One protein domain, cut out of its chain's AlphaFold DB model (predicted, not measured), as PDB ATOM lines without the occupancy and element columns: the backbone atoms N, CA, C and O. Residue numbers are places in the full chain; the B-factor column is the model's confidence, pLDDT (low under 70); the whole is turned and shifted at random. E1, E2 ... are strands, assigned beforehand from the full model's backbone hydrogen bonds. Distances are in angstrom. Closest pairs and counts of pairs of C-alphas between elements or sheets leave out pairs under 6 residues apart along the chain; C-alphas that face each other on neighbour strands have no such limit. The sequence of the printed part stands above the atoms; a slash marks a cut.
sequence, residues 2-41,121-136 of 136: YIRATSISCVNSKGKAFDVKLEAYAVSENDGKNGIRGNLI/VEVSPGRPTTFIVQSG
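What this domain is: This is residues 2 to 41 and 121 to 136 of the 136 residues of the protein "Conjugal transfer protein TraB" of Escherichia coli (UniProt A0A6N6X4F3). Picture a long hairpin of two strands, E1 and E2, bent over partway, with a third strand, E4, side by side with the later part of E2; together they make one strongly twisted sheet. The hairpin's turn is at one end of the long axis, and the small strand E3 is at the other, beyond the sheet. The printed part has 56 residues with no named helix and four named strands, in the order E1, E2, E3, E4; the sheet's order is E1 - E2 - E4, antiparallel throughout, and the class is all strand. The whole is loose, with a radius of gyration of the C-alphas of 13.7 A, and elongated, spanning 42 by 23 by 18 A.

Where its parts are: Find C-alpha 4 at (-27.880, 5.927, -6.662); from there E1, residues 4 to 11, runs 21.3 A. E2, residues 17 to 27, runs 26.9 A and bends by 72 degrees at residue 21. E3 is residues 39 to 41. E4, residues 130 to 135, covers 15.5 A and ends at C-alpha 135, (-28.449, -4.532, -12.367).

How they stand to each other: Look first at E1 and E2, an antiparallel hairpin at 145 degrees: N 8 and O 20 are within hydrogen-bond range at 2.9 A. On the other side of E2 is E4, antiparallel at 112 degrees, with N 23 and O 135 at 2.8 A. E1 and E4 are the edge strands. E3 is apart from E1, E2 and E4; its residues 39 to 40 pair, antiparallel, with residues 121 to 122.

The domain as a whole: The C-alphas farthest apart, those of Lys 14 and Ile 41, are 43.8 A apart. Residues 42 to 120 are not printed; C-alphas 41 and 121 are 6.2 A apart across the cut. The link from E2 to E3 is long. No printed residue is under 70 in pLDDT.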
ATOM      1  N   TYR A   2     -30.864  13.441  -6.878       89.50
ATOM      2  CA  TYR A   2     -30.591  12.144  -7.505       89.50
ATOM      3  C   TYR A   2     -29.867  11.243  -6.511       89.50
ATOM      4  O   TYR A   2     -28.896  11.674  -5.894       89.50
ATOM      5  N   ILE A   3     -30.351  10.014  -6.351       90.94
ATOM      6  CA  ILE A   3     -29.758   9.028  -5.445       90.94
ATOM      7  C   ILE A   3     -29.507   7.750  -6.234       90.94
ATOM      8  O   ILE A   3     -30.396   7.277  -6.943       90.94
ATOM      9  N   ARG A   4     -28.296   7.205  -6.090       92.94
ATOM     10  CA  ARG A   4     -27.880   5.927  -6.662       92.94
ATOM     11  C   ARG A   4     -27.504   4.980  -5.529       92.94
ATOM     12  O   ARG A   4     -26.702   5.349  -4.676       92.94
ATOM     13  N   ALA A   5     -28.086   3.790  -5.527       92.44
ATOM     14  CA  ALA A   5     -27.679   2.690  -4.667       92.44
ATOM     15  C   ALA A   5     -26.671   1.807  -5.419       92.44
ATOM     16  O   ALA A   5     -26.813   1.605  -6.626       92.44
ATOM     17  N   THR A   6     -25.650   1.338  -4.700       94.88
ATOM     18  CA  THR A   6     -24.517   0.553  -5.233       94.88
ATOM     19  C   THR A   6     -24.401  -0.842  -4.616       94.88
ATOM     20  O   THR A   6     -23.821  -1.747  -5.222       94.88
ATOM     21  N   SER A   7     -24.938  -1.034  -3.415       93.25
ATOM     22  CA  SER A   7     -25.031  -2.332  -2.760       93.25
ATOM     23  C   SER A   7     -26.240  -2.385  -1.836       93.25
ATOM     24  O   SER A   7     -26.754  -1.357  -1.384       93.25
ATOM     25  N   ILE A   8     -26.700  -3.605  -1.577       92.50
ATOM     26  CA  ILE A   8     -27.719  -3.903  -0.583       92.50
ATOM     27  C   ILE A   8     -27.169  -4.951   0.380       92.50
ATOM     28  O   ILE A   8     -26.767  -6.044  -0.020       92.50
ATOM     29  N   SER A   9     -27.174  -4.607   1.665       92.56
ATOM     30  CA  SER A   9     -26.761  -5.509   2.732       92.56
ATOM     31  C   SER A   9     -27.993  -5.997   3.490       92.56
ATOM     32  O   SER A   9     -28.817  -5.201   3.938       92.56
ATOM     33  N   CYS A  10     -28.132  -7.314   3.629       91.62
ATOM     34  CA  CYS A  10     -29.260  -7.952   4.301       91.62
ATOM     35  C   CYS A  10     -28.759  -8.921   5.373       91.62
ATOM     36  O   CYS A  10     -27.798  -9.663   5.159       91.62
ATOM     37  N   VAL A  11     -29.432  -8.939   6.523       94.25
ATOM     38  CA  VAL A  11     -29.193  -9.917   7.587       94.25
ATOM     39  C   VAL A  11     -30.363 -10.892   7.603       94.25
ATOM     40  O   VAL A  11     -31.510 -10.503   7.813       94.25
ATOM     41  N   ASN A  12     -30.078 -12.170   7.361       91.50
ATOM     42  CA  ASN A  12     -31.092 -13.220   7.405       91.50
ATOM     43  C   ASN A  12     -31.560 -13.464   8.857       91.50
ATOM     44  O   ASN A  12     -30.828 -13.181   9.804       91.50
ATOM     45  N   SER A  13     -32.723 -14.092   9.046       92.19
ATOM     46  CA  SER A  13     -33.284 -14.480  10.353       92.19
ATOM     47  C   SER A  13     -32.349 -15.347  11.208       92.19
ATOM     48  O   SER A  13     -32.487 -15.406  12.424       92.19
ATOM     49  N   LYS A  14     -31.364 -15.996  10.575       90.88
ATOM     50  CA  LYS A  14     -30.302 -16.781  11.226       90.88
ATOM     51  C   LYS A  14     -29.048 -15.966  11.591       90.88
ATOM     52  O   LYS A  14     -28.036 -16.561  11.947       90.88
ATOM     53  N   GLY A  15     -29.065 -14.641  11.433       90.25
ATOM     54  CA  GLY A  15     -27.949 -13.746  11.770       90.25
ATOM     55  C   GLY A  15     -26.797 -13.713  10.757       90.25
ATOM     56  O   GLY A  15     -25.767 -13.103  11.023       90.25
ATOM     57  N   LYS A  16     -26.941 -14.355   9.589       91.12
ATOM     58  CA  LYS A  16     -25.939 -14.276   8.512       91.12
ATOM     59  C   LYS A  16     -26.144 -13.003   7.693       91.12
ATOM     60  O   LYS A  16     -27.246 -12.790   7.189       91.12
ATOM     61  N   ALA A  17     -25.087 -12.207   7.555       92.12
ATOM     62  CA  ALA A  17     -25.061 -11.026   6.703       92.12
ATOM     63  C   ALA A  17     -24.639 -11.398   5.274       92.12
ATOM     64  O   ALA A  17     -23.690 -12.159   5.080       92.12
ATOM     65  N   PHE A  18     -25.342 -10.844   4.291       90.31
ATOM     66  CA  PHE A  18     -25.008 -10.918   2.873       90.31
ATOM     67  C   PHE A  18     -24.938  -9.498   2.329       90.31
ATOM     68  O   PHE A  18     -25.823  -8.693   2.617       90.31
ATOM     69  N   ASP A  19     -23.904  -9.209   1.550       92.12
ATOM     70  CA  ASP A  19     -23.755  -7.939   0.850       92.12
ATOM     71  C   ASP A  19     -23.697  -8.222  -0.649       92.12
ATOM     72  O   ASP A  19     -22.868  -9.012  -1.110       92.12
ATOM     73  N   VAL A  20     -24.630  -7.637  -1.391       92.25
ATOM     74  CA  VAL A  20     -24.785  -7.861  -2.830       92.25
ATOM     75  C   VAL A  20     -24.624  -6.525  -3.532       92.25
ATOM     76  O   VAL A  20     -25.260  -5.536  -3.164       92.25
ATOM     77  N   LYS A  21     -23.765  -6.486  -4.555       92.88
ATOM     78  CA  LYS A  21     -23.647  -5.311  -5.423       92.88
ATOM     79  C   LYS A  21     -24.923  -5.176  -6.242       92.88
ATOM     80  O   LYS A  21     -25.350  -6.131  -6.874       92.88
ATOM     81  N   LEU A  22     -25.504  -3.987  -6.225       94.06
ATOM     82  CA  LEU A  22     -26.768  -3.680  -6.875       94.06
ATOM     83  C   LEU A  22     -26.684  -2.255  -7.399       94.06
ATOM     84  O   LEU A  22     -26.455  -1.331  -6.626       94.06
ATOM     85  N   GLU A  23     -26.919  -2.058  -8.685       94.62
ATOM     86  CA  GLU A  23     -27.124  -0.736  -9.252       94.62
ATOM     87  C   GLU A  23     -28.615  -0.416  -9.277       94.62
ATOM     88  O   GLU A  23     -29.391  -1.051  -9.995       94.62
ATOM     89  N   ALA A  24     -29.022   0.589  -8.505       92.62
ATOM     90  CA  ALA A  24     -30.389   1.096  -8.516       92.62
ATOM     91  C   ALA A  24     -30.419   2.624  -8.397       92.62
ATOM     92  O   ALA A  24     -29.478   3.240  -7.894       92.62
ATOM     93  N   TYR A  25     -31.506   3.249  -8.840       93.75
ATOM     94  CA  TYR A  25     -31.719   4.693  -8.700       93.75
ATOM     95  C   TYR A  25     -33.051   4.983  -8.019       93.75
ATOM     96  O   TYR A  25     -34.019   4.239  -8.185       93.75
ATOM     97  N   ALA A  26     -33.090   6.052  -7.228       92.06
ATOM     98  CA  ALA A  26     -34.306   6.460  -6.540       92.06
ATOM     99  C   ALA A  26     -35.255   7.208  -7.480       92.06
ATOM    100  O   ALA A  26     -34.827   8.065  -8.260       92.06
ATOM    101  N   VAL A  27     -36.548   6.933  -7.344       92.38
ATOM    102  CA  VAL A  27     -37.623   7.625  -8.058       92.38
ATOM    103  C   VAL A  27     -38.598   8.286  -7.096       92.38
ATOM    104  O   VAL A  27     -38.700   7.926  -5.921       92.38
ATOM    105  N   SER A  28     -39.319   9.277  -7.609       85.50
ATOM    106  CA  SER A  28     -40.394   9.937  -6.882       85.50
ATOM    107  C   SER A  28     -41.571   8.985  -6.685       85.50
ATOM    108  O   SER A  28     -42.013   8.348  -7.638       85.50
ATOM    109  N   GLU A  29     -42.115   8.943  -5.468       80.06
ATOM    110  CA  GLU A  29     -43.259   8.086  -5.127       80.06
ATOM    111  C   GLU A  29     -44.528   8.418  -5.920       80.06
ATOM    112  O   GLU A  29     -45.292   7.522  -6.258       80.06
ATOM    113  N   ASN A  30     -44.762   9.699  -6.223       80.50
ATOM    114  CA  ASN A  30     -45.986  10.147  -6.889       80.50
ATOM    115  C   ASN A  30     -45.922   9.990  -8.412       80.50
ATOM    116  O   ASN A  30     -46.896   9.578  -9.033       80.50
ATOM    117  N   ASP A  31     -44.778  10.344  -9.001       81.44
ATOM    118  CA  ASP A  31     -44.657  10.533 -10.449       81.44
ATOM    119  C   ASP A  31     -43.793   9.462 -11.133       81.44
ATOM    120  O   ASP A  31     -43.677   9.470 -12.358       81.44
ATOM    121  N   GLY A  32     -43.087   8.607 -10.380       82.62
ATOM    122  CA  GLY A  32     -42.115   7.649 -10.930       82.62
ATOM    123  C   GLY A  32     -40.925   8.294 -11.660       82.62
ATOM    124  O   GLY A  32     -40.099   7.604 -12.252       82.62
ATOM    125  N   LYS A  33     -40.820   9.627 -11.631       85.75
ATOM    126  CA  LYS A  33     -39.728  10.383 -12.246       85.75
ATOM    127  C   LYS A  33     -38.424  10.134 -11.502       85.75
ATOM    128  O   LYS A  33     -38.416   9.914 -10.292       85.75
ATOM    129  N   ASN A  34     -37.321  10.225 -12.238       89.00
ATOM    130  CA  ASN A  34     -35.987  10.067 -11.681       89.00
ATOM    131  C   ASN A  34     -35.705  11.127 -10.601       89.00
ATOM    132  O   ASN A  34     -35.844  12.330 -10.844       89.00
ATOM    133  N   GLY A  35     -35.265  10.670  -9.431       88.44
ATOM    134  CA  GLY A  35     -34.932  11.500  -8.284       88.44
ATOM    135  C   GLY A  35     -36.078  11.711  -7.293       88.44
ATOM    136  O   GLY A  35     -37.253  11.488  -7.567       88.44
ATOM    137  N   ILE A  36     -35.705  12.176  -6.103       89.19
ATOM    138  CA  ILE A  36     -36.611  12.412  -4.975       89.19
ATOM    139  C   ILE A  36     -36.829  13.914  -4.806       89.19
ATOM    140  O   ILE A  36     -35.906  14.722  -4.993       89.19
ATOM    141  N   ARG A  37     -38.046  14.295  -4.413       86.06
ATOM    142  CA  ARG A  37     -38.368  15.667  -4.019       86.06
ATOM    143  C   ARG A  37     -37.590  16.044  -2.756       86.06
ATOM    144  O   ARG A  37     -37.628  15.325  -1.763       86.06
ATOM    145  N   GLY A  38     -36.926  17.192  -2.797       87.00
ATOM    146  CA  GLY A  38     -36.276  17.805  -1.642       87.00
ATOM    147  C   GLY A  38     -36.600  19.292  -1.570       87.00
ATOM    148  O   GLY A  38     -37.082  19.871  -2.547       87.00
ATOM    149  N   ASN A  39     -36.351  19.893  -0.413       87.50
ATOM    150  CA  ASN A  39     -36.492  21.329  -0.217       87.50
ATOM    151  C   ASN A  39     -35.215  22.022  -0.678       87.50
ATOM    152  O   ASN A  39     -34.110  21.606  -0.330       87.50
ATOM    153  N   LEU A  40     -35.364  23.073  -1.478       85.25
ATOM    154  CA  LEU A  40     -34.235  23.878  -1.909       85.25
ATOM    155  C   LEU A  40     -33.918  24.899  -0.819       85.25
ATOM    156  O   LEU A  40     -34.701  25.818  -0.584       85.25
ATOM    157  N   ILE A  41     -32.770  24.740  -0.170       82.69
ATOM    158  CA  ILE A  41     -32.266  25.718   0.788       82.69
ATOM    159  C   ILE A  41     -31.209  26.555   0.082       82.69
ATOM    160  O   ILE A  41     -30.103  26.094  -0.213       82.69
ATOM    161  N   VAL A 121     -30.007  20.805  -1.737       88.75
ATOM    162  CA  VAL A 121     -31.292  20.101  -1.716       88.75
ATOM    163  C   VAL A 121     -31.354  19.247  -0.456       88.75
ATOM    164  O   VAL A 121     -30.644  18.249  -0.352       88.75
ATOM    165  N   GLU A 122     -32.207  19.627   0.489       85.19
ATOM    166  CA  GLU A 122     -32.439  18.859   1.710       85.19
ATOM    167  C   GLU A 122     -33.541  17.816   1.488       85.19
ATOM    168  O   GLU A 122     -34.623  18.122   0.976       85.19
ATOM    169  N   VAL A 123     -33.278  16.574   1.892       88.06
ATOM    170  CA  VAL A 123     -34.256  15.480   1.888       88.06
ATOM    171  C   VAL A 123     -34.453  15.028   3.331       88.06
ATOM    172  O   VAL A 123     -33.508  14.567   3.966       88.06
ATOM    173  N   SER A 124     -35.669  15.177   3.864       84.94
ATOM    174  CA  SER A 124     -35.961  14.794   5.252       84.94
ATOM    175  C   SER A 124     -35.847  13.274   5.447       84.94
ATOM    176  O   SER A 124     -36.341  12.525   4.597       84.94
ATOM    177  N   PRO A 125     -35.262  12.806   6.564       84.56
ATOM    178  CA  PRO A 125     -35.148  11.382   6.865       84.56
ATOM    179  C   PRO A 125     -36.520  10.741   7.130       84.56
ATOM    180  O   PRO A 125     -37.493  11.426   7.443       84.56
ATOM    181  N   GLY A 126     -36.595   9.411   7.014       84.44
ATOM    182  CA  GLY A 126     -37.812   8.637   7.301       84.44
ATOM    183  C   GLY A 126     -38.885   8.683   6.210       84.44
ATOM    184  O   GLY A 126     -39.984   8.176   6.411       84.44
ATOM    185  N   ARG A 127     -38.583   9.279   5.051       81.50
ATOM    186  CA  ARG A 127     -39.487   9.275   3.901       81.50
ATOM    187  C   ARG A 127     -39.395   7.944   3.154       81.50
ATOM    188  O   ARG A 127     -38.280   7.524   2.825       81.50
ATOM    189  N   PRO A 128     -40.531   7.294   2.855       83.25
ATOM    190  CA  PRO A 128     -40.520   6.146   1.972       83.25
ATOM    191  C   PRO A 128     -39.977   6.575   0.600       83.25
ATOM    192  O   PRO A 128     -40.139   7.708   0.149       83.25
ATOM    193  N   THR A 129     -39.154   5.707   0.019       86.62
ATOM    194  CA  THR A 129     -38.452   5.972  -1.236       86.62
ATOM    195  C   THR A 129     -38.459   4.696  -2.054       86.62
ATOM    196  O   THR A 129     -38.135   3.625  -1.539       86.62
ATOM    197  N   THR A 130     -38.795   4.806  -3.332       90.38
ATOM    198  CA  THR A 130     -38.772   3.673  -4.254       90.38
ATOM    199  C   THR A 130     -37.473   3.676  -5.046       90.38
ATOM    200  O   THR A 130     -37.055   4.713  -5.563       90.38
ATOM    201  N   PHE A 131     -36.841   2.510  -5.160       91.94
ATOM    202  CA  PHE A 131     -35.664   2.301  -5.997       91.94
ATOM    203  C   PHE A 131     -36.020   1.416  -7.184       91.94
ATOM    204  O   PHE A 131     -36.673   0.386  -7.020       91.94
ATOM    205  N   ILE A 132     -35.558   1.801  -8.371       92.31
ATOM    206  CA  ILE A 132     -35.625   0.964  -9.567       92.31
ATOM    207  C   ILE A 132     -34.261   0.309  -9.755       92.31
ATOM    208  O   ILE A 132     -33.251   0.995  -9.932       92.31
ATOM    209  N   VAL A 133     -34.249  -1.021  -9.704       93.75
ATOM    210  CA  VAL A 133     -33.055  -1.842  -9.922       93.75
ATOM    211  C   VAL A 133     -32.734  -1.892 -11.410       93.75
ATOM    212  O   VAL A 133     -33.600  -2.208 -12.222       93.75
ATOM    213  N   GLN A 134     -31.488  -1.587 -11.757       92.69
ATOM    214  CA  GLN A 134     -30.960  -1.705 -13.114       92.69
ATOM    215  C   GLN A 134     -30.142  -2.986 -13.296       92.69
ATOM    216  O   GLN A 134     -30.252  -3.631 -14.334       92.69
ATOM    217  N   SER A 135     -29.329  -3.358 -12.303       90.75
ATOM    218  CA  SER A 135     -28.449  -4.532 -12.367       90.75
ATOM    219  C   SER A 135     -28.116  -5.032 -10.962       90.75
ATOM    220  O   SER A 135     -27.945  -4.211 -10.064       90.75
ATOM    221  N   GLY A 136     -27.978  -6.346 -10.764       80.31
ATOM    222  CA  GLY A 136     -27.607  -6.971  -9.486       80.31
ATOM    223  C   GLY A 136     -27.558  -8.487  -9.567       80.31
ATOM    224  O   GLY A 136     -28.291  -9.035 -10.420       80.31
TER     225      GLY A 136